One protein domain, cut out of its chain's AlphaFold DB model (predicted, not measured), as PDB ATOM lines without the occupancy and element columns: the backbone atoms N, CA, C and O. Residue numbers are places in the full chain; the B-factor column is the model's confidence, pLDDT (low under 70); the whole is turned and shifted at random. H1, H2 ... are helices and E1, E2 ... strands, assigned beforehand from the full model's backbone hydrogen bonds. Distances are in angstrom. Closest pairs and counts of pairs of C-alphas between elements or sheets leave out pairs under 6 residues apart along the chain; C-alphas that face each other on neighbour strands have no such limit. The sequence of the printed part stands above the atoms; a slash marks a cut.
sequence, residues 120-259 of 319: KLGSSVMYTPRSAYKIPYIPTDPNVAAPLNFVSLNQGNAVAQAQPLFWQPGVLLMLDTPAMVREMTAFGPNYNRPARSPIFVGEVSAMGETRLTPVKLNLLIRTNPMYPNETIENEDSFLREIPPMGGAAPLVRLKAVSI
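Overview. This is residues 120 to 259 of the 319 residues of the protein "Prepilin-type cleavage/methylation domain-containing protein" of Bdellovibrio sp. NC01 (UniProt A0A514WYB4). Little regular structure: long loops surround a small, strongly twisted four-stranded sheet, with H4 over E2, H2 and H3 grazing it, and residues 140 to 145 sticking out. The printed part has 140 residues, 42 in named elements, mixed in class: E1 H1 H2 H3 E2 E3 H4 E4. The antiparallel sheet runs E1 E4 E2 E3. The whole is compact, radius of gyration of the C-alphas 15.9 A, and flat, spanning 47 by 46 by 23 A.

Along the chain. E1, residues 125 to 127, begins at C-alpha (-22.532, 16.829, -51.269). H1 is 129 to 132, H2 155 to 162, H3 164 to 167, E2 172 to 176, E3 200 to 203, H4 235 to 240. E4, 252 to 259, 20.6 A, bends by 58 degrees at 256 and ends at C-alpha (-16.530, 1.466, -41.106).

Arrangement. Within hydrogen-bond range are N 127 and O 252 of E1 and E4, 2.8 A, N 174 and O 255 of E2 and E4, 2.8 A, and N 173 and O 202 of the hairpin E2 and E3, 2.8 A. H4's height over the sheet is 9.0 A. H1 and H2 only just touch, with 3 pairs of C-alphas within 8 A, the closest those of Ala 132 and Gln 155, 6.0 A. In H4 every O i to N i+4 pair is within range, in H2 2 of 4; H1 and H3 are too short.

Size, cuts and confidence. The printed part has no cut. The links H1 to H2, E2 to E3, E3 to H4 and H4 to E4 are long. Residues 246 to 248 are under 70 in pLDDT.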
ATOM      1  N   LYS A 120     -27.893   5.112 -47.605       90.25
ATOM      2  CA  LYS A 120     -29.162   5.360 -46.901       90.25
ATOM      3  C   LYS A 120     -29.245   6.770 -46.317       90.25
ATOM      4  O   LYS A 120     -30.349   7.241 -46.065       90.25
ATOM      5  N   LEU A 121     -28.101   7.408 -46.071       91.19
ATOM      6  CA  LEU A 121     -28.019   8.770 -45.540       91.19
ATOM      7  C   LEU A 121     -27.957   9.832 -46.649       91.19
ATOM      8  O   LEU A 121     -27.966  11.021 -46.344       91.19
ATOM      9  N   GLY A 122     -27.930   9.415 -47.919       88.56
ATOM     10  CA  GLY A 122     -27.930  10.293 -49.086       88.56
ATOM     11  C   GLY A 122     -26.643  10.237 -49.910       88.56
ATOM     12  O   GLY A 122     -25.677   9.553 -49.571       88.56
ATOM     13  N   SER A 123     -26.651  10.962 -51.029       86.94
ATOM     14  CA  SER A 123     -25.500  11.110 -51.921       86.94
ATOM     15  C   SER A 123     -24.457  12.079 -51.361       86.94
ATOM     16  O   SER A 123     -24.728  12.864 -50.453       86.94
ATOM     17  N   SER A 124     -23.254  12.044 -51.938       89.75
ATOM     18  CA  SER A 124     -22.206  13.018 -51.632       89.75
ATOM     19  C   SER A 124     -22.654  14.447 -51.952       89.75
ATOM     20  O   SER A 124     -23.278  14.686 -52.987       89.75
ATOM     21  N   VAL A 125     -22.293  15.392 -51.085       91.62
ATOM     22  CA  VAL A 125     -22.532  16.829 -51.269       91.62
ATOM     23  C   VAL A 125     -21.216  17.565 -51.479       91.62
ATOM     24  O   VAL A 125     -20.212  17.266 -50.834       91.62
ATOM     25  N   MET A 126     -21.231  18.547 -52.379       91.31
ATOM     26  CA  MET A 126     -20.107  19.463 -52.567       91.31
ATOM     27  C   MET A 126     -20.130  20.503 -51.451       91.31
ATOM     28  O   MET A 126     -21.088  21.264 -51.314       91.31
ATOM     29  N   TYR A 127     -19.080  20.520 -50.642       91.62
ATOM     30  CA  TYR A 127     -18.902  21.463 -49.555       91.62
ATOM     31  C   TYR A 127     -18.052  22.645 -50.018       91.62
ATOM     32  O   TYR A 127     -17.018  22.471 -50.659       91.62
ATOM     33  N   THR A 128     -18.477  23.858 -49.669       88.88
ATOM     34  CA  THR A 128     -17.699  25.073 -49.935       88.88
ATOM     35  C   THR A 128     -16.874  25.415 -48.693       88.88
ATOM     36  O   THR A 128     -17.475  25.801 -47.689       88.88
ATOM     37  N   PRO A 129     -15.524  25.356 -48.736       89.69
ATOM     38  CA  PRO A 129     -14.675  25.597 -47.563       89.69
ATOM     39  C   PRO A 129     -14.965  26.910 -46.838       89.69
ATOM     40  O   PRO A 129     -14.965  26.940 -45.614       89.69
ATOM     41  N   ARG A 130     -15.297  27.980 -47.579       88.00
ATOM     42  CA  ARG A 130     -15.658  29.297 -47.021       88.00
ATOM     43  C   ARG A 130     -16.726  29.214 -45.927       88.00
ATOM     44  O   ARG A 130     -16.673  30.009 -44.995       88.00
ATOM     45  N   SER A 131     -17.669  28.278 -46.028       90.38
ATOM     46  CA  SER A 131     -18.762  28.124 -45.064       90.38
ATOM     47  C   SER A 131     -18.294  27.718 -43.663       90.38
ATOM     48  O   SER A 131     -19.054  27.910 -42.721       90.38
ATOM     49  N   ALA A 132     -17.073  27.193 -43.511       93.75
ATOM     50  CA  ALA A 132     -16.499  26.819 -42.217       93.75
ATOM     51  C   ALA A 132     -15.793  27.974 -41.488       93.75
ATOM     52  O   ALA A 132     -15.403  27.821 -40.325       93.75
ATOM     53  N   TYR A 133     -15.562  29.099 -42.175       92.94
ATOM     54  CA  TYR A 133     -14.699  30.177 -41.702       92.94
ATOM     55  C   TYR A 133     -15.461  31.478 -41.478       92.94
ATOM     56  O   TYR A 133     -16.314  31.893 -42.265       92.94
ATOM     57  N   LYS A 134     -15.049  32.207 -40.440       92.12
ATOM     58  CA  LYS A 134     -15.379  33.619 -40.264       92.12
ATOM     59  C   LYS A 134     -14.224  34.474 -40.777       92.12
ATOM     60  O   LYS A 134     -13.085  34.308 -40.345       92.12
ATOM     61  N   ILE A 135     -14.547  35.418 -41.657       89.06
ATOM     62  CA  ILE A 135     -13.614  36.420 -42.182       89.06
ATOM     63  C   ILE A 135     -13.894  37.726 -41.424       89.06
ATOM     64  O   ILE A 135     -14.919  38.353 -41.688       89.06
ATOM     65  N   PRO A 136     -13.075  38.111 -40.426       86.50
ATOM     66  CA  PRO A 136     -13.362  39.265 -39.576       86.50
ATOM     67  C   PRO A 136     -13.221  40.592 -40.330       86.50
ATOM     68  O   PRO A 136     -13.971  41.523 -40.055       86.50
ATOM     69  N   TYR A 137     -12.296  40.669 -41.287       87.94
ATOM     70  CA  TYR A 137     -12.155  41.784 -42.216       87.94
ATOM     71  C   TYR A 137     -11.559  41.284 -43.535       87.94
ATOM     72  O   TYR A 137     -10.838  40.286 -43.563       87.94
ATOM     73  N   ILE A 138     -11.869  41.981 -44.625       86.06
ATOM     74  CA  ILE A 138     -11.297  41.727 -45.948       86.06
ATOM     75  C   ILE A 138     -10.203  42.784 -46.159       86.06
ATOM     76  O   ILE A 138     -10.526  43.972 -46.088       86.06
ATOM     77  N   PRO A 139      -8.928  42.396 -46.352       88.50
ATOM     78  CA  PRO A 139      -7.861  43.342 -46.655       88.50
ATOM     79  C   PRO A 139      -8.194  44.178 -47.892       88.50
ATOM     80  O   PRO A 139      -8.776  43.677 -48.853       88.50
ATOM     81  N   THR A 140      -7.830  45.458 -47.869       89.94
ATOM     82  CA  THR A 140      -7.993  46.354 -49.024       89.94
ATOM     83  C   THR A 140      -6.994  46.045 -50.140       89.94
ATOM     84  O   THR A 140      -7.298  46.289 -51.304       89.94
ATOM     85  N   ASP A 141      -5.825  45.495 -49.797       89.69
ATOM     86  CA  ASP A 141      -4.836  44.993 -50.751       89.69
ATOM     87  C   ASP A 141      -5.170  43.540 -51.140       89.69
ATOM     88  O   ASP A 141      -5.125  42.661 -50.273       89.69
ATOM     89  N   PRO A 142      -5.477  43.251 -52.420       81.31
ATOM     90  CA  PRO A 142      -5.785  41.896 -52.877       81.31
ATOM     91  C   PRO A 142      -4.598  40.924 -52.769       81.31
ATOM     92  O   PRO A 142      -4.806  39.715 -52.866       81.31
ATOM     93  N   ASN A 143      -3.371  41.417 -52.566       87.56
ATOM     94  CA  ASN A 143      -2.179  40.588 -52.373       87.56
ATOM     95  C   ASN A 143      -1.975  40.158 -50.913       87.56
ATOM     96  O   ASN A 143      -1.121  39.317 -50.631       87.56
ATOM     97  N   VAL A 144      -2.741  40.719 -49.975       87.25
ATOM     98  CA  VAL A 144      -2.680  40.350 -48.561       87.25
ATOM     99  C   VAL A 144      -3.773  39.331 -48.271       87.25
ATOM    100  O   VAL A 144      -4.961  39.589 -48.464       87.25
ATOM    101  N   ALA A 145      -3.380  38.156 -47.777       83.56
ATOM    102  CA  ALA A 145      -4.332  37.120 -47.404       83.56
ATOM    103  C   ALA A 145      -5.251  37.602 -46.268       83.56
ATOM    104  O   ALA A 145      -4.790  38.104 -45.242       83.56
ATOM    105  N   ALA A 146      -6.563  37.418 -46.437       85.62
ATOM    106  CA  ALA A 146      -7.520  37.687 -45.371       85.62
ATOM    107  C   ALA A 146      -7.312  36.704 -44.204       85.62
ATOM    108  O   ALA A 146      -7.103  35.510 -44.447       85.62
ATOM    109  N   PRO A 147      -7.414  37.150 -42.941       88.62
ATOM    110  CA  PRO A 147      -7.389  36.228 -41.814       88.62
ATOM    111  C   PRO A 147      -8.624  35.319 -41.853       88.62
ATOM    112  O   PRO A 147      -9.760  35.785 -41.954       88.62
ATOM    113  N   LEU A 148      -8.395  34.010 -41.754       89.50
ATOM    114  CA  LEU A 148      -9.446  32.997 -41.721       89.50
ATOM    115  C   LEU A 148      -9.500  32.369 -40.331       89.50
ATOM    116  O   LEU A 148      -8.576  31.648 -39.946       89.50
ATOM    117  N   ASN A 149     -10.599  32.599 -39.613       92.62
ATOM    118  CA  ASN A 149     -10.853  31.968 -38.322       92.62
ATOM    119  C   ASN A 149     -11.800  30.790 -38.525       92.62
ATOM    120  O   ASN A 149     -12.960  30.991 -38.894       92.62
ATOM    121  N   PHE A 150     -11.306  29.574 -38.309       94.44
ATOM    122  CA  PHE A 150     -12.140  28.381 -38.383       94.44
ATOM    123  C   PHE A 150     -13.191  28.412 -37.273       94.44
ATOM    124  O   PHE A 150     -12.873  28.687 -36.115       94.44
ATOM    125  N   VAL A 151     -14.442  28.137 -37.634       94.06
ATOM    126  CA  VAL A 151     -15.556  28.039 -36.688       94.06
ATOM    127  C   VAL A 151     -15.955  26.576 -36.548       94.06
ATOM    128  O   VAL A 151     -15.759  25.978 -35.491       94.06
ATOM    129  N   SER A 152     -16.514  25.995 -37.609       94.06
ATOM    130  CA  SER A 152     -17.039  24.630 -37.596       94.06
ATOM    131  C   SER A 152     -17.492  24.204 -38.991       94.06
ATOM    132  O   SER A 152     -17.983  25.045 -39.743       94.06
ATOM    133  N   LEU A 153     -17.453  22.909 -39.309       93.88
ATOM    134  CA  LEU A 153     -17.920  22.412 -40.608       93.88
ATOM    135  C   LEU A 153     -19.424  22.675 -40.831       93.88
ATOM    136  O   LEU A 153     -19.826  23.062 -41.928       93.88
ATOM    137  N   ASN A 154     -20.247  22.532 -39.787       93.88
ATOM    138  CA  ASN A 154     -21.691  22.784 -39.840       93.88
ATOM    139  C   ASN A 154     -22.085  24.158 -39.264       93.88
ATOM    140  O   ASN A 154     -23.116  24.306 -38.604       93.88
ATOM    141  N   GLN A 155     -21.263  25.184 -39.509       91.38
ATOM    142  CA  GLN A 155     -21.569  26.554 -39.092       91.38
ATOM    143  C   GLN A 155     -22.917  26.997 -39.681       91.38
ATOM    144  O   GLN A 155     -23.170  26.829 -40.872       91.38
ATOM    145  N   GLY A 156     -23.796  27.555 -38.842       88.81
ATOM    146  CA  GLY A 156     -25.116  28.024 -39.282       88.81
ATOM    147  C   GLY A 156     -26.009  26.920 -39.862       88.81
ATOM    148  O   GLY A 156     -26.913  27.227 -40.633       88.81
ATOM    149  N   ASN A 157     -25.754  25.654 -39.513       90.38
ATOM    150  CA  ASN A 157     -26.418  24.477 -40.074       90.38
ATOM    151  C   ASN A 157     -26.181  24.271 -41.581       90.38
ATOM    152  O   ASN A 157     -26.996  23.622 -42.231       90.38
ATOM    153  N   ALA A 158     -25.087  24.788 -42.151       89.88
ATOM    154  CA  ALA A 158     -24.828  24.708 -43.592       89.88
ATOM    155  C   ALA A 158     -24.849  23.269 -44.148       89.88
ATOM    156  O   ALA A 158     -25.408  23.026 -45.217       89.88
ATOM    157  N   VAL A 159     -24.284  22.300 -43.418       92.19
ATOM    158  CA  VAL A 159     -24.298  20.886 -43.826       92.19
ATOM    159  C   VAL A 159     -25.689  20.292 -43.637       92.19
ATOM    160  O   VAL A 159     -26.200  19.649 -44.548       92.19
ATOM    161  N   ALA A 160     -26.323  20.535 -42.489       90.50
ATOM    162  CA  ALA A 160     -27.654  20.007 -42.196       90.50
ATOM    163  C   ALA A 160     -28.745  20.575 -43.129       90.50
ATOM    164  O   ALA A 160     -29.720  19.890 -43.417       90.50
ATOM    165  N   GLN A 161     -28.583  21.801 -43.630       90.44
ATOM    166  CA  GLN A 161     -29.470  22.399 -44.632       90.44
ATOM    167  C   GLN A 161     -29.311  21.740 -46.004       90.44
ATOM    168  O   GLN A 161     -30.306  21.521 -46.690       90.44
ATOM    169  N   ALA A 162     -28.077  21.412 -46.400       89.94
ATOM    170  CA  ALA A 162     -27.810  20.730 -47.663       89.94
ATOM    171  C   ALA A 162     -28.204  19.243 -47.616       89.94
ATOM    172  O   ALA A 162     -28.734  18.712 -48.590       89.94
ATOM    173  N   GLN A 163     -27.945  18.571 -46.490       93.06
ATOM    174  CA  GLN A 163     -28.274  17.166 -46.266       93.06
ATOM    175  C   GLN A 163     -28.595  16.902 -44.778       93.06
ATOM    176  O   GLN A 163     -27.684  16.656 -43.980       93.06
ATOM    177  N   PRO A 164     -29.882  16.903 -44.376       91.00
ATOM    178  CA  PRO A 164     -30.283  16.797 -42.968       91.00
ATOM    179  C   PRO A 164     -29.821  15.517 -42.267       91.00
ATOM    180  O   PRO A 164     -29.549  15.525 -41.068       91.00
ATOM    181  N   LEU A 165     -29.715  14.411 -43.009       93.50
ATOM    182  CA  LEU A 165     -29.320  13.114 -42.456       93.50
ATOM    183  C   LEU A 165     -27.820  13.014 -42.150       93.50
ATOM    184  O   LEU A 165     -27.415  12.119 -41.413       93.50
ATOM    185  N   PHE A 166     -26.990  13.916 -42.685       94.62
ATOM    186  CA  PHE A 166     -25.544  13.888 -42.439       94.62
ATOM    187  C   PHE A 166     -25.193  14.346 -41.029       94.62
ATOM    188  O   PHE A 166     -24.222  13.861 -40.456       94.62
ATOM    189  N   TRP A 167     -25.982  15.258 -40.458       94.12
ATOM    190  CA  TRP A 167     -25.679  15.872 -39.168       94.12
ATOM    191  C   TRP A 167     -26.475  15.263 -38.010       94.12
ATOM    192  O   TRP A 167     -27.062  15.967 -37.188       94.12
ATOM    193  N   GLN A 168     -26.516  13.932 -37.966       93.25
ATOM    194  CA  GLN A 168     -27.182  13.169 -36.912       93.25
ATOM    195  C   GLN A 168     -26.157  12.473 -36.008       93.25
ATOM    196  O   GLN A 168     -25.149  11.980 -36.516       93.25
ATOM    197  N   PRO A 169     -26.405  12.374 -34.689       93.50
ATOM    198  CA  PRO A 169     -25.485  11.706 -33.773       93.50
ATOM    199  C   PRO A 169     -25.149  10.273 -34.207       93.50
ATOM    200  O   PRO A 169     -26.036   9.468 -34.502       93.50
ATOM    201  N   GLY A 170     -23.861   9.942 -34.208       92.50
ATOM    202  CA  GLY A 170     -23.334   8.640 -34.611       92.50
ATOM    203  C   GLY A 170     -23.117   8.460 -36.115       92.50
ATOM    204  O   GLY A 170     -22.748   7.365 -36.542       92.50
ATOM    205  N   VAL A 171     -23.362   9.489 -36.933       95.00
ATOM    206  CA  VAL A 171     -23.034   9.459 -38.363       95.00
ATOM    207  C   VAL A 171     -21.552   9.761 -38.552       95.00
ATOM    208  O   VAL A 171     -21.046  10.771 -38.058       95.00
ATOM    209  N   LEU A 172     -20.863   8.892 -39.296       96.69
ATOM    210  CA  LEU A 172     -19.503   9.145 -39.759       96.69
ATOM    211  C   LEU A 172     -19.553   9.897 -41.085       96.69
ATOM    212  O   LEU A 172     -20.205   9.460 -42.037       96.69
ATOM    213  N   LEU A 173     -18.826  11.002 -41.150       96.94
ATOM    214  CA  LEU A 173     -18.655  11.801 -42.348       96.94
ATOM    215  C   LEU A 173     -17.195  11.772 -42.782       96.94
ATOM    216  O   LEU A 173     -16.284  11.895 -41.963       96.94
ATOM    217  N   MET A 174     -16.996  11.627 -44.083       96.81
ATOM    218  CA  MET A 174     -15.704  11.708 -44.740       96.81
ATOM    219  C   MET A 174     -15.665  12.954 -45.616       96.81
ATOM    220  O   MET A 174     -16.545  13.169 -46.455       96.81
ATOM    221  N   LEU A 175     -14.630  13.751 -45.406       96.00
ATOM    222  CA  LEU A 175     -14.205  14.859 -46.241       96.00
ATOM    223  C   LEU A 175     -13.109  14.345 -47.175       96.00
ATOM    224  O   LEU A 175     -12.125  13.770 -46.709       96.00
ATOM    225  N   ASP A 176     -13.285  14.541 -48.477       93.38
ATOM    226  CA  ASP A 176     -12.268  14.258 -49.487       93.38
ATOM    227  C   ASP A 176     -12.242  15.353 -50.564       93.38
ATOM    228  O   ASP A 176     -13.037  16.298 -50.561       93.38
ATOM    229  N   THR A 177     -11.309  15.227 -51.500       90.38
ATOM    230  CA  THR A 177     -11.243  16.051 -52.708       90.38
ATOM    231  C   THR A 177     -11.078  15.150 -53.934       90.38
ATOM    232  O   THR A 177     -10.451  14.089 -53.831       90.38
ATOM    233  N   PRO A 178     -11.651  15.514 -55.098       86.12
ATOM    234  CA  PRO A 178     -11.430  14.772 -56.337       86.12
ATOM    235  C   PRO A 178      -9.995  14.912 -56.867       86.12
ATOM    236  O   PRO A 178      -9.581  14.105 -57.694       86.12
ATOM    237  N   ALA A 179      -9.240  15.922 -56.421       86.31
ATOM    238  CA  ALA A 179      -7.850  16.099 -56.816       86.31
ATOM    239  C   ALA A 179      -6.959  15.097 -56.069       86.31
ATOM    240  O   ALA A 179      -6.810  15.167 -54.849       86.31
ATOM    241  N   MET A 180      -6.359  14.166 -56.808       86.81
ATOM    242  CA  MET A 180      -5.401  13.206 -56.269       86.81
ATOM    243  C   MET A 180      -3.983  13.665 -56.578       86.81
ATOM    244  O   MET A 180      -3.679  14.070 -57.699       86.81
ATOM    245  N   VAL A 181      -3.110  13.582 -55.583       88.31
ATOM    246  CA  VAL A 181      -1.695  13.920 -55.710       88.31
ATOM    247  C   VAL A 181      -0.858  12.749 -55.211       88.31
ATOM    248  O   VAL A 181      -1.265  12.003 -54.317       88.31
ATOM    249  N   ARG A 182       0.302  12.534 -55.833       88.69
ATOM    250  CA  ARG A 182       1.241  11.509 -55.369       88.69
ATOM    251  C   ARG A 182       1.930  11.977 -54.098       88.69
ATOM    252  O   ARG A 182       2.135  13.171 -53.890       88.69
ATOM    253  N   GLU A 183       2.293  11.010 -53.266       90.25
ATOM    254  CA  GLU A 183       3.069  11.282 -52.066       90.25
ATOM    255  C   GLU A 183       4.424  11.897 -52.438       90.25
ATOM    256  O   GLU A 183       5.115  11.369 -53.306       90.25
ATOM    257  N   MET A 184       4.816  13.001 -51.811       90.69
ATOM    258  CA  MET A 184       6.096  13.658 -52.076       90.69
ATOM    259  C   MET A 184       7.212  13.040 -51.233       90.69
ATOM    260  O   MET A 184       7.062  12.828 -50.037       90.69
ATOM    261  N   THR A 185       8.367  12.786 -51.838       89.25
ATOM    262  CA  THR A 185       9.602  12.393 -51.140       89.25
ATOM    263  C   THR A 185      10.643  13.503 -51.249       89.25
ATOM    264  O   THR A 185      10.474  14.449 -52.020       89.25
ATOM    265  N   ALA A 186      11.770  13.357 -50.545       88.06
ATOM    266  CA  ALA A 186      12.911  14.268 -50.676       88.06
ATOM    267  C   ALA A 186      13.436  14.404 -52.123       88.06
ATOM    268  O   ALA A 186      14.068  15.406 -52.447       88.06
ATOM    269  N   PHE A 187      13.163  13.424 -52.995       88.19
ATOM    270  CA  PHE A 187      13.628  13.388 -54.387       88.19
ATOM    271  C   PHE A 187      12.513  13.653 -55.415       88.19
ATOM    272  O   PHE A 187      12.749  13.531 -56.615       88.19
ATOM    273  N   GLY A 188      11.304  14.009 -54.964       89.12
ATOM    274  CA  GLY A 188      10.133  14.234 -55.819       89.12
ATOM    275  C   GLY A 188       8.994  13.234 -55.580       89.12
ATOM    276  O   GLY A 188       8.995  12.531 -54.564       89.12
ATOM    277  N   PRO A 189       7.995  13.175 -56.480       88.31
ATOM    278  CA  PRO A 189       6.822  12.317 -56.322       88.31
ATOM    279  C   PRO A 189       7.171  10.825 -56.218       88.31
ATOM    280  O   PRO A 189       7.971  10.297 -56.990       88.31
ATOM    281  N   ASN A 190       6.529  10.125 -55.288       87.44
ATOM    282  CA  ASN A 190       6.646   8.686 -55.103       87.44
ATOM    283  C   ASN A 190       5.758   7.944 -56.110       87.44
ATOM    284  O   ASN A 190       4.541   7.872 -55.946       87.44
ATOM    285  N   TYR A 191       6.368   7.354 -57.137       84.00
ATOM    286  CA  TYR A 191       5.656   6.561 -58.148       84.00
ATOM    287  C   TYR A 191       5.358   5.119 -57.717       84.00
ATOM    288  O   TYR A 191       4.608   4.427 -58.401       84.00
ATOM    289  N   ASN A 192       5.898   4.677 -56.576       82.38
ATOM    290  CA  ASN A 192       5.629   3.346 -56.021       82.38
ATOM    291  C   ASN A 192       4.340   3.304 -55.190       82.38
ATOM    292  O   ASN A 192       3.936   2.235 -54.742       82.38
ATOM    293  N   ARG A 193       3.720   4.463 -54.943       84.88
ATOM    294  CA  ARG A 193       2.437   4.585 -54.249       84.88
ATOM    295  C   ARG A 193       1.410   5.234 -55.177       84.88
ATOM    296  O   ARG A 193       1.768   6.157 -55.920       84.88
ATOM    297  N   PRO A 194       0.147   4.778 -55.148       88.62
ATOM    298  CA  PRO A 194      -0.910   5.400 -55.930       88.62
ATOM    299  C   PRO A 194      -1.126   6.855 -55.503       88.62
ATOM    300  O   PRO A 194      -0.898   7.231 -54.347       88.62
ATOM    301  N   ALA A 195      -1.566   7.686 -56.447       89.12
ATOM    302  CA  ALA A 195      -2.011   9.033 -56.119       89.12
ATOM    303  C   ALA A 195      -3.257   8.963 -55.225       89.12
ATOM    304  O   ALA A 195      -4.143   8.132 -55.426       89.12
ATOM    305  N   ARG A 196      -3.344   9.854 -54.237       89.81
ATOM    306  CA  ARG A 196      -4.488   9.908 -53.323       89.81
ATOM    307  C   ARG A 196      -4.825  11.340 -52.955       89.81
ATOM    308  O   ARG A 196      -3.995  12.237 -53.087       89.81
ATOM    309  N   SER A 197      -6.050  11.559 -52.506       89.00
ATOM    310  CA  SER A 197      -6.432  12.824 -51.892       89.00
ATOM    311  C   SER A 197      -6.146  12.791 -50.386       89.00
ATOM    312  O   SER A 197      -6.161  11.717 -49.776       89.00
ATOM    313  N   PRO A 198      -5.858  13.943 -49.755       91.81
ATOM    314  CA  PRO A 198      -6.017  14.048 -48.315       91.81
ATOM    315  C   PRO A 198      -7.477  13.763 -47.959       91.81
ATOM    316  O   PRO A 198      -8.386  14.069 -48.736       91.81
ATOM    317  N   ILE A 199      -7.692  13.187 -46.781       94.75
ATOM    318  CA  ILE A 199      -9.024  12.894 -46.265       94.75
ATOM    319  C   ILE A 199      -9.109  13.244 -44.787       94.75
ATOM    320  O   ILE A 199      -8.114  13.206 -44.063       94.75
ATOM    321  N   PHE A 200     -10.319  13.526 -44.324       96.31
ATOM    322  CA  PHE A 200     -10.632  13.577 -42.904       96.31
ATOM    323  C   PHE A 200     -11.912  12.796 -42.643       96.31
ATOM    324  O   PHE A 200     -12.897  12.953 -43.361       96.31
ATOM    325  N   VAL A 201     -11.911  11.960 -41.606       96.88
ATOM    326  CA  VAL A 201     -13.087  11.190 -41.193       96.88
ATOM    327  C   VAL A 201     -13.411  11.537 -39.754       96.88
ATOM    328  O   VAL A 201     -12.554  11.439 -38.872       96.88
ATOM    329  N   GLY A 202     -14.659  11.912 -39.509       96.44
ATOM    330  CA  GLY A 202     -15.122  12.276 -38.183       96.44
ATOM    331  C   GLY A 202     -16.561  11.853 -37.923       96.44
ATOM    332  O   GLY A 202     -17.335  11.618 -38.845       96.44
ATOM    333  N   GLU A 203     -16.903  11.735 -36.649       96.00
ATOM    334  CA  GLU A 203     -18.229  11.372 -36.158       96.00
ATOM    335  C   GLU A 203     -18.959  12.613 -35.644       96.00
ATOM    336  O   GLU A 203     -18.388  13.430 -34.916       96.00
ATOM    337  N   VAL A 204     -20.241  12.737 -35.977       95.00
ATOM    338  CA  VAL A 204     -21.134  13.680 -35.296       95.00
ATOM    339  C   VAL A 204     -21.423  13.109 -33.908       95.00
ATOM    340  O   VAL A 204     -22.141  12.118 -33.777       95.00
ATOM    341  N   SER A 205     -20.840  13.690 -32.864       91.62
ATOM    342  CA  SER A 205     -20.870  13.117 -31.511       91.62
ATOM    343  C   SER A 205     -22.230  13.255 -30.827       91.62
ATOM    344  O   SER A 205     -22.728  12.298 -30.237       91.62
ATOM    345  N   ALA A 206     -22.844  14.436 -30.909       89.75
ATOM    346  CA  ALA A 206     -24.094  14.743 -30.225       89.75
ATOM    347  C   ALA A 206     -24.962  15.731 -31.014       89.75
ATOM    348  O   ALA A 206     -24.524  16.381 -31.963       89.75
ATOM    349  N   MET A 207     -26.233  15.830 -30.626       86.88
ATOM    350  CA  MET A 207     -27.171  16.763 -31.242       86.88
ATOM    351  C   MET A 207     -26.781  18.200 -30.877       86.88
ATOM    352  O   MET A 207     -26.562  18.495 -29.707       86.88
ATOM    353  N   GLY A 208     -26.725  19.093 -31.867       84.00
ATOM    354  CA  GLY A 208     -26.339  20.497 -31.675       84.00
ATOM    355  C   GLY A 208     -24.832  20.763 -31.749       84.00
ATOM    356  O   GLY A 208     -24.433  21.922 -31.839       84.00
ATOM    357  N   GLU A 209     -24.002  19.718 -31.790       88.69
ATOM    358  CA  GLU A 209     -22.579  19.864 -32.096       88.69
ATOM    359  C   GLU A 209     -22.397  20.380 -33.518       88.69
ATOM    360  O   GLU A 209     -23.130  20.003 -34.429       88.69
ATOM    361  N   THR A 210     -21.417  21.252 -33.725       90.88
ATOM    362  CA  THR A 210     -21.139  21.847 -35.048       90.88
ATOM    363  C   THR A 210     -19.841  21.328 -35.661       90.88
ATOM    364  O   THR A 210     -19.586  21.533 -36.853       90.88
ATOM    365  N   ARG A 211     -19.051  20.602 -34.863       94.50
ATOM    366  CA  ARG A 211     -17.771  19.997 -35.223       94.50
ATOM    367  C   ARG A 211     -17.849  18.478 -35.214       94.50
ATOM    368  O   ARG A 211     -18.701  17.887 -34.554       94.50
ATOM    369  N   LEU A 212     -16.938  17.860 -35.950       95.12
ATOM    370  CA  LEU A 212     -16.769  16.419 -35.989       95.12
ATOM    371  C   LEU A 212     -15.734  15.975 -34.961       95.12
ATOM    372  O   LEU A 212     -14.682  16.590 -34.795       95.12
ATOM    373  N   THR A 213     -16.013  14.853 -34.308       95.06
ATOM    374  CA  THR A 213     -15.032  14.154 -33.478       95.06
ATOM    375  C   THR A 213     -14.160  13.280 -34.383       95.06
ATOM    376  O   THR A 213     -14.705  12.397 -35.046       95.06
ATOM    377  N   PRO A 214     -12.832  13.486 -34.452       94.75
ATOM    378  CA  PRO A 214     -11.970  12.732 -35.362       94.75
ATOM    379  C   PRO A 214     -12.006  11.223 -35.099       94.75
ATOM    380  O   PRO A 214     -11.858  10.776 -33.959       94.75
ATOM    381  N   VAL A 215     -12.134  10.425 -36.162       94.88
ATOM    382  CA  VAL A 215     -12.013   8.966 -36.075       94.88
ATOM    383  C   VAL A 215     -10.534   8.586 -36.018       94.88
ATOM    384  O   VAL A 215      -9.776   8.812 -36.960       94.88
ATOM    385  N   LYS A 216     -10.121   7.963 -34.911       89.75
ATOM    386  CA  LYS A 216      -8.740   7.518 -34.677       89.75
ATOM    387  C   LYS A 216      -8.618   6.010 -34.876       89.75
ATOM    388  O   LYS A 216      -8.572   5.246 -33.918       89.75
ATOM    389  N   LEU A 217      -8.581   5.586 -36.137       90.81
ATOM    390  CA  LEU A 217      -8.301   4.200 -36.514       90.81
ATOM    391  C   LEU A 217      -6.910   4.106 -37.134       90.81
ATOM    392  O   LEU A 217      -6.616   4.821 -38.085       90.81
ATOM    393  N   ASN A 218      -6.083   3.183 -36.639       89.81
ATOM    394  CA  ASN A 218      -4.705   2.996 -37.122       89.81
ATOM    395  C   ASN A 218      -4.627   2.624 -38.610       89.81
ATOM    396  O   ASN A 218      -3.620   2.885 -39.254       89.81
ATOM    397  N   LEU A 219      -5.688   2.016 -39.149       92.75
ATOM    398  CA  LEU A 219      -5.781   1.646 -40.560       92.75
ATOM    399  C   LEU A 219      -6.049   2.856 -41.468       92.75
ATOM    400  O   LEU A 219      -5.800   2.761 -42.661       92.75
ATOM    401  N   LEU A 220      -6.564   3.971 -40.938       94.19
ATOM    402  CA  LEU A 220      -6.873   5.164 -41.723       94.19
ATOM    403  C   LEU A 220      -5.585   5.939 -42.031       94.19
ATOM    404  O   LEU A 220      -4.859   6.348 -41.122       94.19
ATOM    405  N   ILE A 221      -5.329   6.197 -43.309       92.94
ATOM    406  CA  ILE A 221      -4.214   7.025 -43.759       92.94
ATOM    407  C   ILE A 221      -4.603   8.490 -43.553       92.94
ATOM    408  O   ILE A 221      -5.359   9.068 -44.328       92.94
ATOM    409  N   ARG A 222      -4.086   9.087 -42.477       91.69
ATOM    410  CA  ARG A 222      -4.380  10.474 -42.075       91.69
ATOM    411  C   ARG A 222      -3.304  11.477 -42.496       91.69
ATOM    412  O   ARG A 222      -3.397  12.643 -42.141       91.69
ATOM    413  N   THR A 223      -2.267  11.041 -43.205       91.00
ATOM    414  CA  THR A 223      -1.172  11.926 -43.619       91.00
ATOM    415  C   THR A 223      -1.502  12.670 -44.904       91.00
ATOM    416  O   THR A 223      -2.193  12.132 -45.778       91.00
ATOM    417  N   ASN A 224      -0.970  13.876 -45.063       89.75
ATOM    418  CA  ASN A 224      -1.064  14.615 -46.317       89.75
ATOM    419  C   ASN A 224      -0.097  14.018 -47.359       89.75
ATOM    420  O   ASN A 224       1.073  13.819 -47.043       89.75
ATOM    421  N   PRO A 225      -0.513  13.725 -48.605       89.62
ATOM    422  CA  PRO A 225       0.423  13.209 -49.600       89.62
ATOM    423  C   PRO A 225       1.521  14.224 -49.966       89.62
ATOM    424  O   PRO A 225       2.660  13.830 -50.191       89.62
ATOM    425  N   MET A 226       1.229  15.527 -49.999       88.75
ATOM    426  CA  MET A 226       2.245  16.552 -50.281       88.75
ATOM    427  C   MET A 226       3.197  16.780 -49.104       88.75
ATOM    428  O   MET A 226       4.358  17.123 -49.323       88.75
ATOM    429  N   TYR A 227       2.720  16.539 -47.881       89.06
ATOM    430  CA  TYR A 227       3.478  16.688 -46.638       89.06
ATOM    431  C   TYR A 227       3.348  15.412 -45.786       89.06
ATOM    432  O   TYR A 227       2.603  15.391 -44.810       89.06
ATOM    433  N   PRO A 228       4.058  14.316 -46.122       85.38
ATOM    434  CA  PRO A 228       3.804  12.997 -45.519       85.38
ATOM    435  C   PRO A 228       4.062  12.906 -44.013       85.38
ATOM    436  O   PRO A 228       3.591  11.972 -43.366       85.38
ATOM    437  N   ASN A 229       4.811  13.863 -43.461       87.38
ATOM    438  CA  ASN A 229       5.098  13.963 -42.032       87.38
ATOM    439  C   ASN A 229       3.997  14.705 -41.253       87.38
ATOM    440  O   ASN A 229       4.016  14.705 -40.024       87.38
ATOM    441  N   GLU A 230       3.052  15.336 -41.949       89.25
ATOM    442  CA  GLU A 230       1.936  16.066 -41.359       89.25
ATOM    443  C   GLU A 230       0.687  15.183 -41.336       89.25
ATOM    444  O   GLU A 230       0.401  14.435 -42.276       89.25
ATOM    445  N   THR A 231      -0.041  15.239 -40.221       90.56
ATOM    446  CA  THR A 231      -1.266  14.465 -40.015       90.56
ATOM    447  C   THR A 231      -2.465  15.396 -39.942       90.56
ATOM    448  O   THR A 231      -2.473  16.366 -39.187       90.56
ATOM    449  N   ILE A 232      -3.506  15.046 -40.686       93.06
ATOM    450  CA  ILE A 232      -4.778  15.750 -40.731       93.06
ATOM    451  C   ILE A 232      -5.608  15.307 -39.523       93.06
ATOM    452  O   ILE A 232      -6.294  14.283 -39.538       93.06
ATOM    453  N   GLU A 233      -5.500  16.064 -38.435       91.56
ATOM    454  CA  GLU A 233      -6.117  15.721 -37.147       91.56
ATOM    455  C   GLU A 233      -7.541  16.273 -36.986       91.56
ATOM    456  O   GLU A 233      -8.303  15.777 -36.156       91.56
ATOM    457  N   ASN A 234      -7.919  17.304 -37.746       94.06
ATOM    458  CA  ASN A 234      -9.226  17.958 -37.649       94.06
ATOM    459  C   ASN A 234      -9.690  18.574 -38.983       94.06
ATOM    460  O   ASN A 234      -8.982  18.561 -39.994       94.06
ATOM    461  N   GLU A 235     -10.900  19.131 -38.976       94.56
ATOM    462  CA  GLU A 235     -11.532  19.682 -40.174       94.56
ATOM    463  C   GLU A 235     -10.801  20.926 -40.702       94.56
ATOM    464  O   GLU A 235     -10.716  21.106 -41.913       94.56
ATOM    465  N   ASP A 236     -10.243  21.767 -39.822       94.62
ATOM    466  CA  ASP A 236      -9.489  22.959 -40.235       94.62
ATOM    467  C   ASP A 236      -8.185  22.569 -40.935       94.62
ATOM    468  O   ASP A 236      -7.902  23.078 -42.019       94.62
ATOM    469  N   SER A 237      -7.429  21.619 -40.364       92.94
ATOM    470  CA  SER A 237      -6.214  21.099 -41.009       92.94
ATOM    471  C   SER A 237      -6.527  20.568 -42.405       92.94
ATOM    472  O   SER A 237      -5.879  20.970 -43.363       92.94
ATOM    473  N   PHE A 238      -7.603  19.786 -42.559       94.31
ATOM    474  CA  PHE A 238      -8.019  19.280 -43.868       94.31
ATOM    475  C   PHE A 238      -8.312  20.410 -44.866       94.31
ATOM    476  O   PHE A 238      -7.822  20.379 -45.992       94.31
ATOM    477  N   LEU A 239      -9.110  21.406 -44.467       92.69
ATOM    478  CA  LEU A 239      -9.549  22.482 -45.360       92.69
ATOM    479  C   LEU A 239      -8.408  23.426 -45.773       92.69
ATOM    480  O   LEU A 239      -8.472  24.013 -46.854       92.69
ATOM    481  N   ARG A 240      -7.371  23.570 -44.943       88.88
ATOM    482  CA  ARG A 240      -6.168  24.359 -45.265       88.88
ATOM    483  C   ARG A 240      -5.175  23.608 -46.142       88.88
ATOM    484  O   ARG A 240      -4.410  24.237 -46.865       88.88
ATOM    485  N   GLU A 241      -5.210  22.286 -46.087       86.12
ATOM    486  CA  GLU A 241      -4.261  21.388 -46.739       86.12
ATOM    487  C   GLU A 241      -4.794  20.750 -48.032       86.12
ATOM    488  O   GLU A 241      -4.217  19.790 -48.553       86.12
ATOM    489  N   ILE A 242      -5.895  21.278 -48.574       88.19
ATOM    490  CA  ILE A 242      -6.446  20.828 -49.855       88.19
ATOM    491  C   ILE A 242      -5.367  21.000 -50.942       88.19
ATOM    492  O   ILE A 242      -4.749  22.066 -51.021       88.19
ATOM    493  N   PRO A 243      -5.144  19.997 -51.813       84.81
ATOM    494  CA  PRO A 243      -4.156  20.095 -52.873       84.81
ATOM    495  C   PRO A 243      -4.465  21.274 -53.804       84.81
ATOM    496  O   PRO A 243      -5.639  21.558 -54.079       84.81
ATOM    497  N   PRO A 244      -3.436  21.949 -54.337       77.12
ATOM    498  CA  PRO A 244      -3.636  23.053 -55.259       77.12
ATOM    499  C   PRO A 244      -4.338  22.561 -56.531       77.12
ATOM    500  O   PRO A 244      -3.843  21.684 -57.237       77.12
ATOM    501  N   MET A 245      -5.494  23.151 -56.842       74.31
ATOM    502  CA  MET A 245      -6.223  22.913 -58.089       74.31
ATOM    503  C   MET A 245      -5.976  24.090 -59.037       74.31
ATOM    504  O   MET A 245      -6.339  25.223 -58.732       74.31
ATOM    505  N   GLY A 246      -5.331  23.845 -60.180       67.12
ATOM    506  CA  GLY A 246      -4.957  24.900 -61.127       67.12
ATOM    507  C   GLY A 246      -6.167  25.677 -61.658       67.12
ATOM    508  O   GLY A 246      -6.902  25.171 -62.500       67.12
ATOM    509  N   GLY A 247      -6.372  26.905 -61.169       63.31
ATOM    510  CA  GLY A 247      -7.396  27.843 -61.653       63.31
ATOM    511  C   GLY A 247      -8.846  27.540 -61.247       63.31
ATOM    512  O   GLY A 247      -9.738  28.305 -61.606       63.31
ATOM    513  N   ALA A 248      -9.100  26.464 -60.497       66.69
ATOM    514  CA  ALA A 248     -10.432  26.086 -60.028       66.69
ATOM    515  C   ALA A 248     -10.598  26.374 -58.529       66.69
ATOM    516  O   ALA A 248      -9.636  26.335 -57.762       66.69
ATOM    517  N   ALA A 249     -11.834  26.634 -58.096       71.94
ATOM    518  CA  ALA A 249     -12.143  26.691 -56.672       71.94
ATOM    519  C   ALA A 249     -11.876  25.317 -56.020       71.94
ATOM    520  O   ALA A 249     -12.169  24.294 -56.647       71.94
ATOM    521  N   PRO A 250     -11.354  25.269 -54.780       74.94
ATOM    522  CA  PRO A 250     -11.115  24.007 -54.090       74.94
ATOM    523  C   PRO A 250     -12.437  23.257 -53.903       74.94
ATOM    524  O   PRO A 250     -13.357  23.744 -53.238       74.94
ATOM    525  N   LEU A 251     -12.532  22.073 -54.510       85.44
ATOM    526  CA  LEU A 251     -13.690  21.193 -54.393       85.44
ATOM    527  C   LEU A 251     -13.483  20.235 -53.221       85.44
ATOM    528  O   LEU A 251     -12.559  19.420 -53.231       85.44
ATOM    529  N   VAL A 252     -14.380  20.316 -52.240       92.75
ATOM    530  CA  VAL A 252     -14.462  19.367 -51.128       92.75
ATOM    531  C   VAL A 252     -15.739  18.567 -51.283       92.75
ATOM    532  O   VAL A 252     -16.811  19.147 -51.455       92.75
ATOM    533  N   ARG A 253     -15.651  17.241 -51.210       93.81
ATOM    534  CA  ARG A 253     -16.836  16.387 -51.151       93.81
ATOM    535  C   ARG A 253     -17.007  15.896 -49.729       93.81
ATOM    536  O   ARG A 253     -16.056  15.493 -49.066       93.81
ATOM    537  N   LEU A 254     -18.247  15.933 -49.278       95.19
ATOM    538  CA  LEU A 254     -18.668  15.376 -48.011       95.19
ATOM    539  C   LEU A 254     -19.518  14.141 -48.309       95.19
ATOM    540  O   LEU A 254     -20.451  14.192 -49.119       95.19
ATOM    541  N   LYS A 255     -19.164  13.014 -47.697       95.69
ATOM    542  CA  LYS A 255     -19.820  11.713 -47.875       95.69
ATOM    543  C   LYS A 255     -20.164  11.134 -46.509       95.69
ATOM    544  O   LYS A 255     -19.331  11.168 -45.608       95.69
ATOM    545  N   ALA A 256     -21.347  10.547 -46.363       96.56
ATOM    546  CA  ALA A 256     -21.633   9.699 -45.215       96.56
ATOM    547  C   ALA A 256     -20.994   8.323 -45.421       96.56
ATOM    548  O   ALA A 256     -21.219   7.674 -46.447       96.56
ATOM    549  N   VAL A 257     -20.205   7.877 -44.449       97.25
ATOM    550  CA  VAL A 257     -19.477   6.607 -44.507       97.25
ATOM    551  C   VAL A 257     -19.837   5.705 -43.330       97.25
ATOM    552  O   VAL A 257     -20.506   6.092 -42.375       97.25
ATOM    553  N   SER A 258     -19.446   4.443 -43.406       96.88
ATOM    554  CA  SER A 258     -19.533   3.486 -42.307       96.88
ATOM    555  C   SER A 258     -18.310   2.591 -42.351       96.88
ATOM    556  O   SER A 258     -17.916   2.141 -43.421       96.88
ATOM    557  N   ILE A 259     -17.701   2.337 -41.198       97.44
ATOM    558  CA  ILE A 259     -16.530   1.466 -41.106       97.44
ATOM    559  C   ILE A 259     -16.998   0.132 -40.549       97.44
ATOM    560  O   ILE A 259     -17.617   0.073 -39.489       97.44
TER     561      ILE A 259